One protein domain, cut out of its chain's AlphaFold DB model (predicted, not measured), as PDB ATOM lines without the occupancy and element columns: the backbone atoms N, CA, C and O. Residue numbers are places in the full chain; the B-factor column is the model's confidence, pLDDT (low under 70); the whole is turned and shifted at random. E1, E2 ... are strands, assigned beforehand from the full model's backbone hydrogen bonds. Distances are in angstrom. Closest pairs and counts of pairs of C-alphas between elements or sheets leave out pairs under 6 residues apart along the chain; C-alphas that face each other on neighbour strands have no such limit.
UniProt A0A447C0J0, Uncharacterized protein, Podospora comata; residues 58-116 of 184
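What this domain is: This is residues 58 to 116 of the 184 residues of an uncharacterized protein of Podospora comata (UniProt A0A447C0J0). With little regular structure, this domain is a two-stranded hairpin, E1 and E2, that reaches out to one end from a knot of loops formed by residues 58 to 81 and 103 to 116. The strands are antiparallel, and E1 bends sharply. The printed part has 59 residues, no named helix and two named strands, E1 then E2, which hold 15 residues: all strand. It is loose, with a radius of gyration of the C-alphas of 13.0 A, and only just elongated, spanning 42 by 21 by 16 A.

How they stand to each other: E1, residues 82 to 90, and E2, residues 97 to 102, are antiparallel neighbours in a hairpin, at 168 degrees between their directions. C-alphas 90 and 97 face each other at 4.4 A. N 89 and O 98 are within hydrogen-bond range at 2.9 A, as are N 83 and O 101 at 2.8 A. E1 bends by 85 degrees at residue 85.

Where its parts are: E1 measures 18.5 A from C-alpha 82 at (28.651, -45.713, -35.400) to C-alpha 90. E2 measures 15.0 A and ends with C-alpha 102 at (29.468, -44.975, -31.157).

The domain as a whole: The C-alphas farthest apart, Asn 95 and Ser 116, are 42.1 A apart. The printed part has no cut, and the link from E1 to E2 is short. Residues 60 to 63 and 115 to 116 have pLDDT under 70.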
ATOM      1  N   TYR A  58      47.434 -51.506 -31.601       87.81
ATOM      2  CA  TYR A  58      47.584 -50.364 -32.508       87.81
ATOM      3  C   TYR A  58      49.053 -49.982 -32.741       87.81
ATOM      4  O   TYR A  58      49.396 -49.465 -33.801       87.81
ATOM      5  N   ARG A  59      49.946 -50.262 -31.774       80.69
ATOM      6  CA  ARG A  59      51.383 -49.935 -31.851       80.69
ATOM      7  C   ARG A  59      52.022 -50.425 -33.152       80.69
ATOM      8  O   ARG A  59      52.864 -49.732 -33.712       80.69
ATOM      9  N   SER A  60      51.626 -51.612 -33.605       64.12
ATOM     10  CA  SER A  60      52.220 -52.307 -34.752       64.12
ATOM     11  C   SER A  60      51.514 -52.025 -36.084       64.12
ATOM     12  O   SER A  60      51.854 -52.649 -37.082       64.12
ATOM     13  N   GLY A  61      50.504 -51.149 -36.107       61.28
ATOM     14  CA  GLY A  61      49.634 -50.921 -37.263       61.28
ATOM     15  C   GLY A  61      49.348 -49.442 -37.470       61.28
ATOM     16  O   GLY A  61      48.201 -49.031 -37.413       61.28
ATOM     17  N   GLY A  62      50.392 -48.633 -37.682       64.62
ATOM     18  CA  GLY A  62      50.242 -47.209 -38.023       64.62
ATOM     19  C   GLY A  62      49.549 -46.959 -39.374       64.62
ATOM     20  O   GLY A  62      49.234 -45.820 -39.704       64.62
ATOM     21  N   THR A  63      49.312 -48.014 -40.151       68.38
ATOM     22  CA  THR A  63      48.390 -48.062 -41.287       68.38
ATOM     23  C   THR A  63      47.010 -48.457 -40.770       68.38
ATOM     24  O   THR A  63      46.924 -49.271 -39.859       68.38
ATOM     25  N   GLY A  64      45.939 -47.851 -41.283       86.31
ATOM     26  CA  GLY A  64      44.580 -47.987 -40.741       86.31
ATOM     27  C   GLY A  64      44.118 -49.419 -40.418       86.31
ATOM     28  O   GLY A  64      44.713 -50.422 -40.803       86.31
ATOM     29  N   TRP A  65      43.034 -49.544 -39.661       91.75
ATOM     30  CA  TRP A  65      42.479 -50.845 -39.284       91.75
ATOM     31  C   TRP A  65      40.961 -50.844 -39.344       91.75
ATOM     32  O   TRP A  65      40.303 -49.818 -39.164       91.75
ATOM     33  N   THR A  66      40.403 -52.026 -39.552       93.44
ATOM     34  CA  THR A  66      38.967 -52.270 -39.593       93.44
ATOM     35  C   THR A  66      38.524 -52.901 -38.283       93.44
ATOM     36  O   THR A  66      39.064 -53.928 -37.857       93.44
ATOM     37  N   CYS A  67      37.547 -52.275 -37.629       94.06
ATOM     38  CA  CYS A  67      37.043 -52.721 -36.340       94.06
ATOM     39  C   CYS A  67      36.343 -54.073 -36.449       94.06
ATOM     40  O   CYS A  67      35.443 -54.247 -37.265       94.06
ATOM     41  N   CYS A  68      36.719 -55.014 -35.583       93.88
ATOM     42  CA  CYS A  68      36.124 -56.349 -35.554       93.88
ATOM     43  C   CYS A  68      34.655 -56.363 -35.106       93.88
ATOM     44  O   CYS A  68      33.979 -57.363 -35.314       93.88
ATOM     45  N   ASN A  69      34.165 -55.284 -34.486       94.19
ATOM     46  CA  ASN A  69      32.790 -55.200 -34.000       94.19
ATOM     47  C   ASN A  69      31.835 -54.545 -35.004       94.19
ATOM     48  O   ASN A  69      30.771 -55.083 -35.276       94.19
ATOM     49  N   CYS A  70      32.198 -53.378 -35.549       94.25
ATOM     50  CA  CYS A  70      31.323 -52.625 -36.456       94.25
ATOM     51  C   CYS A  70      31.745 -52.686 -37.931       94.25
ATOM     52  O   CYS A  70      31.029 -52.178 -38.785       94.25
ATOM     53  N   GLY A  71      32.919 -53.244 -38.249       94.31
ATOM     54  CA  GLY A  71      33.463 -53.248 -39.611       94.31
ATOM     55  C   GLY A  71      33.933 -51.875 -40.113       94.31
ATOM     56  O   GLY A  71      34.324 -51.746 -41.270       94.31
ATOM     57  N   GLY A  72      33.912 -50.839 -39.272       93.81
ATOM     58  CA  GLY A  72      34.327 -49.490 -39.642       93.81
ATOM     59  C   GLY A  72      35.850 -49.331 -39.698       93.81
ATOM     60  O   GLY A  72      36.564 -49.861 -38.843       93.81
ATOM     61  N   ARG A  73      36.345 -48.575 -40.687       93.69
ATOM     62  CA  ARG A  73      37.770 -48.232 -40.847       93.69
ATOM     63  C   ARG A  73      38.194 -47.106 -39.910       93.69
ATOM     64  O   ARG A  73      37.431 -46.172 -39.682       93.69
ATOM     65  N   ASN A  74      39.417 -47.186 -39.391       92.00
ATOM     66  CA  ASN A  74      39.960 -46.255 -38.403       92.00
ATOM     67  C   ASN A  74      41.437 -45.956 -38.667       92.00
ATOM     68  O   ASN A  74      42.185 -46.805 -39.145       92.00
ATOM     69  N   THR A  75      41.860 -44.756 -38.277       88.38
ATOM     70  CA  THR A  75      43.248 -44.265 -38.345       88.38
ATOM     71  C   THR A  75      43.786 -43.849 -36.969       88.38
ATOM     72  O   THR A  75      44.799 -43.167 -36.874       88.38
ATOM     73  N   SER A  76      43.086 -44.233 -35.898       88.12
ATOM     74  CA  SER A  76      43.445 -44.000 -34.493       88.12
ATOM     75  C   SER A  76      43.278 -45.284 -33.689       88.12
ATOM     76  O   SER A  76      42.590 -46.189 -34.146       88.12
ATOM     77  N   GLY A  77      43.828 -45.375 -32.473       89.75
ATOM     78  CA  GLY A  77      43.692 -46.587 -31.639       89.75
ATOM     79  C   GLY A  77      42.281 -46.960 -31.201       89.75
ATOM     80  O   GLY A  77      42.095 -48.068 -30.712       89.75
ATOM     81  N   TRP A  78      41.310 -46.071 -31.392       91.00
ATOM     82  CA  TRP A  78      39.911 -46.257 -31.014       91.00
ATOM     83  C   TRP A  78      39.006 -46.131 -32.230       91.00
ATOM     84  O   TRP A  78      39.293 -45.343 -33.142       91.00
ATOM     85  N   CYS A  79      37.922 -46.905 -32.237       92.69
ATOM     86  CA  CYS A  79      36.923 -46.860 -33.286       92.69
ATOM     87  C   CYS A  79      35.895 -45.761 -33.034       92.69
ATOM     88  O   CYS A  79      35.155 -45.834 -32.065       92.69
ATOM     89  N   LYS A  80      35.802 -44.788 -33.945       91.94
ATOM     90  CA  LYS A  80      34.841 -43.670 -33.855       91.94
ATOM     91  C   LYS A  80      33.625 -43.832 -34.771       91.94
ATOM     92  O   LYS A  80      32.860 -42.895 -34.962       91.94
ATOM     93  N   ASN A  81      33.489 -44.996 -35.404       95.06
ATOM     94  CA  ASN A  81      32.347 -45.283 -36.266       95.06
ATOM     95  C   ASN A  81      31.095 -45.543 -35.423       95.06
ATOM     96  O   ASN A  81      31.198 -45.932 -34.257       95.06
ATOM     97  N   MET A  82      29.924 -45.381 -36.037       94.44
ATOM     98  CA  MET A  82      28.651 -45.713 -35.400       94.44
ATOM     99  C   MET A  82      28.599 -47.195 -35.015       94.44
ATOM    100  O   MET A  82      29.086 -48.072 -35.737       94.44
ATOM    101  N   SER A  83      28.017 -47.463 -33.853       91.56
ATOM    102  CA  SER A  83      27.724 -48.806 -33.380       91.56
ATOM    103  C   SER A  83      26.670 -49.442 -34.289       91.56
ATOM    104  O   SER A  83      25.684 -48.787 -34.628       91.56
ATOM    105  N   PRO A  84      26.820 -50.726 -34.662       89.81
ATOM    106  CA  PRO A  84      25.769 -51.444 -35.374       89.81
ATOM    107  C   PRO A  84      24.520 -51.639 -34.502       89.81
ATOM    108  O   PRO A  84      23.437 -51.834 -35.038       89.81
ATOM    109  N   ASN A  85      24.668 -51.569 -33.173       90.31
ATOM    110  CA  ASN A  85      23.589 -51.736 -32.205       90.31
ATOM    111  C   ASN A  85      23.635 -50.613 -31.149       90.31
ATOM    112  O   ASN A  85      24.146 -50.845 -30.048       90.31
ATOM    113  N   PRO A  86      23.153 -49.396 -31.463       92.31
ATOM    114  CA  PRO A  86      23.016 -48.329 -30.478       92.31
ATOM    115  C   PRO A  86      22.063 -48.735 -29.350       92.31
ATOM    116  O   PRO A  86      21.015 -49.333 -29.607       92.31
ATOM    117  N   LYS A  87      22.423 -48.441 -28.101       94.12
ATOM    118  CA  LYS A  87      21.638 -48.859 -26.930       94.12
ATOM    119  C   LYS A  87      21.877 -47.953 -25.727       94.12
ATOM    120  O   LYS A  87      22.922 -47.322 -25.609       94.12
ATOM    121  N   TRP A  88      20.920 -47.961 -24.802       96.19
ATOM    122  CA  TRP A  88      21.133 -47.442 -23.455       96.19
ATOM    123  C   TRP A  88      22.018 -48.409 -22.667       96.19
ATOM    124  O   TRP A  88      21.713 -49.600 -22.572       96.19
ATOM    125  N   GLU A  89      23.097 -47.898 -22.087       94.38
ATOM    126  CA  GLU A  89      23.985 -48.644 -21.200       94.38
ATOM    127  C   GLU A  89      24.218 -47.847 -19.916       94.38
ATOM    128  O   GLU A  89      24.260 -46.618 -19.929       94.38
ATOM    129  N   LYS A  90      24.311 -48.543 -18.779       95.56
ATOM    130  CA  LYS A  90      24.586 -47.895 -17.498       95.56
ATOM    131  C   LYS A  90      26.092 -47.713 -17.349       95.56
ATOM    132  O   LYS A  90      26.822 -48.700 -17.259       95.56
ATOM    133  N   ASN A  91      26.546 -46.468 -17.278       91.81
ATOM    134  CA  ASN A  91      27.940 -46.139 -17.038       91.81
ATOM    135  C   ASN A  91      28.345 -46.619 -15.634       91.81
ATOM    136  O   ASN A  91      27.708 -46.291 -14.632       91.81
ATOM    137  N   THR A  92      29.395 -47.434 -15.551       91.75
ATOM    138  CA  THR A  92      29.828 -48.071 -14.296       91.75
ATOM    139  C   THR A  92      30.526 -47.108 -13.338       91.75
ATOM    140  O   THR A  92      30.598 -47.388 -12.143       91.75
ATOM    141  N   ILE A  93      31.016 -45.971 -13.840       93.31
ATOM    142  CA  ILE A  93      31.721 -44.955 -13.055       93.31
ATOM    143  C   ILE A  93      30.717 -43.959 -12.470       93.31
ATOM    144  O   ILE A  93      30.729 -43.705 -11.267       93.31
ATOM    145  N   THR A  94      29.829 -43.415 -13.305       94.00
ATOM    146  CA  THR A  94      28.853 -42.391 -12.891       94.00
ATOM    147  C   THR A  94      27.549 -42.986 -12.358       94.00
ATOM    148  O   THR A  94      26.816 -42.305 -11.650       94.00
ATOM    149  N   ASN A  95      27.274 -44.268 -12.628       94.69
ATOM    150  CA  ASN A  95      26.003 -44.950 -12.353       94.69
ATOM    151  C   ASN A  95      24.780 -44.383 -13.097       94.69
ATOM    152  O   ASN A  95      23.645 -44.727 -12.750       94.69
ATOM    153  N   GLU A  96      24.988 -43.586 -14.140       96.31
ATOM    154  CA  GLU A  96      23.926 -42.997 -14.959       96.31
ATOM    155  C   GLU A  96      23.680 -43.816 -16.235       96.31
ATOM    156  O   GLU A  96      24.535 -44.587 -16.672       96.31
ATOM    157  N   TRP A  97      22.481 -43.696 -16.812       96.06
ATOM    158  CA  TRP A  97      22.168 -44.298 -18.110       96.06
ATOM    159  C   TRP A  97      22.619 -43.365 -19.229       96.06
ATOM    160  O   TRP A  97      22.215 -42.206 -19.265       96.06
ATOM    161  N   GLU A  98      23.406 -43.892 -20.161       95.06
ATOM    162  CA  GLU A  98      23.944 -43.162 -21.306       95.06
ATOM    163  C   GLU A  98      23.536 -43.861 -22.609       95.06
ATOM    164  O   GLU A  98      23.476 -45.093 -22.688       95.06
ATOM    165  N   TRP A  99      23.206 -43.073 -23.633       95.19
ATOM    166  CA  TRP A  99      22.913 -43.588 -24.968       95.19
ATOM    167  C   TRP A  99      24.221 -43.771 -25.733       95.19
ATOM    168  O   TRP A  99      24.888 -42.794 -26.071       95.19
ATOM    169  N   ILE A 100      24.589 -45.022 -26.008       93.06
ATOM    170  CA  ILE A 100      25.824 -45.370 -26.709       93.06
ATOM    171  C   ILE A 100      25.509 -45.567 -28.188       93.06
ATOM    172  O   ILE A 100      24.949 -46.592 -28.583       93.06
ATOM    173  N   GLU A 101      25.858 -44.580 -29.010       94.56
ATOM    174  CA  GLU A 101      25.693 -44.628 -30.469       94.56
ATOM    175  C   GLU A 101      26.987 -44.939 -31.223       94.56
ATOM    176  O   GLU A 101      26.942 -45.421 -32.352       94.56
ATOM    177  N   THR A 102      28.140 -44.718 -30.600       94.06
ATOM    178  CA  THR A 102      29.468 -44.975 -31.157       94.06
ATOM    179  C   THR A 102      29.978 -46.359 -30.771       94.06
ATOM    180  O   THR A 102      29.573 -46.954 -29.777       94.06
ATOM    181  N   CYS A 103      30.843 -46.930 -31.609       93.31
ATOM    182  CA  CYS A 103      31.393 -48.257 -31.362       93.31
ATOM    183  C   CYS A 103      32.429 -48.258 -30.229       93.31
ATOM    184  O   CYS A 103      32.513 -49.250 -29.514       93.31
ATOM    185  N   ASP A 104      33.272 -47.223 -30.152       91.50
ATOM    186  CA  ASP A 104      34.308 -46.978 -29.132       91.50
ATOM    187  C   ASP A 104      35.205 -48.167 -28.757       91.50
ATOM    188  O   ASP A 104      35.863 -48.188 -27.719       91.50
ATOM    189  N   HIS A 105      35.311 -49.162 -29.636       91.06
ATOM    190  CA  HIS A 105      36.200 -50.293 -29.426       91.06
ATOM    191  C   HIS A 105      37.651 -49.893 -29.680       91.06
ATOM    192  O   HIS A 105      37.977 -49.287 -30.704       91.06
ATOM    193  N   GLY A 106      38.536 -50.290 -28.768       90.88
ATOM    194  CA  GLY A 106      39.976 -50.214 -28.979       90.88
ATOM    195  C   GLY A 106      40.440 -51.202 -30.053       90.88
ATOM    196  O   GLY A 106      39.893 -52.298 -30.194       90.88
ATOM    197  N   CYS A 107      41.471 -50.826 -30.808       91.19
ATOM    198  CA  CYS A 107      42.154 -51.730 -31.728       91.19
ATOM    199  C   CYS A 107      42.678 -52.948 -30.955       91.19
ATOM    200  O   CYS A 107      43.402 -52.796 -29.969       91.19
ATOM    201  N   CYS A 108      42.334 -54.146 -31.421       91.44
ATOM    202  CA  CYS A 108      42.718 -55.408 -30.802       91.44
ATOM    203  C   CYS A 108      43.237 -56.402 -31.851       91.44
ATOM    204  O   CYS A 108      43.128 -56.172 -33.057       91.44
ATOM    205  N   ARG A 109      43.760 -57.546 -31.405       90.19
ATOM    206  CA  ARG A 109      44.266 -58.626 -32.278       90.19
ATOM    207  C   ARG A 109      43.271 -59.137 -33.320       90.19
ATOM    208  O   ARG A 109      43.701 -59.595 -34.372       90.19
ATOM    209  N   ASN A 110      41.971 -59.049 -33.043       92.50
ATOM    210  CA  ASN A 110      40.923 -59.520 -33.954       92.50
ATOM    211  C   ASN A 110      40.573 -58.493 -35.040       92.50
ATOM    212  O   ASN A 110      39.800 -58.793 -35.947       92.50
ATOM    213  N   CYS A 111      41.100 -57.271 -34.947       92.19
ATOM    214  CA  CYS A 111      40.894 -56.251 -35.963       92.19
ATOM    215  C   CYS A 111      41.737 -56.544 -37.206       92.19
ATOM    216  O   CYS A 111      42.917 -56.891 -37.104       92.19
ATOM    217  N   ALA A 112      41.157 -56.342 -38.389       91.56
ATOM    218  CA  ALA A 112      41.904 -56.457 -39.633       91.56
ATOM    219  C   ALA A 112      42.774 -55.208 -39.811       91.56
ATOM    220  O   ALA A 112      42.256 -54.096 -39.904       91.56
ATOM    221  N   LYS A 113      44.095 -55.381 -39.833       88.00
ATOM    222  CA  LYS A 113      45.043 -54.286 -40.068       88.00
ATOM    223  C   LYS A 113      45.196 -54.103 -41.574       88.00
ATOM    224  O   LYS A 113      45.389 -55.094 -42.280       88.00
ATOM    225  N   ASP A 114      45.116 -52.868 -42.066       80.38
ATOM    226  CA  ASP A 114      45.498 -52.564 -43.440       80.38
ATOM    227  C   ASP A 114      46.980 -52.925 -43.534       80.38
ATOM    228  O   ASP A 114      47.829 -52.288 -42.903       80.38
ATOM    229  N   SER A 115      47.303 -54.005 -44.247       65.06
ATOM    230  CA  SER A 115      48.690 -54.370 -44.493       65.06
ATOM    231  C   SER A 115      49.356 -53.149 -45.113       65.06
ATOM    232  O   SER A 115      48.937 -52.726 -46.194       65.06
ATOM    233  N   SER A 116      50.380 -52.585 -44.466       54.34
ATOM    234  CA  SER A 116      51.374 -51.821 -45.206       54.34
ATOM    235  C   SER A 116      51.876 -52.799 -46.251       54.34
ATOM    236  O   SER A 116      52.598 -53.741 -45.918       54.34
TER     237      SER A 116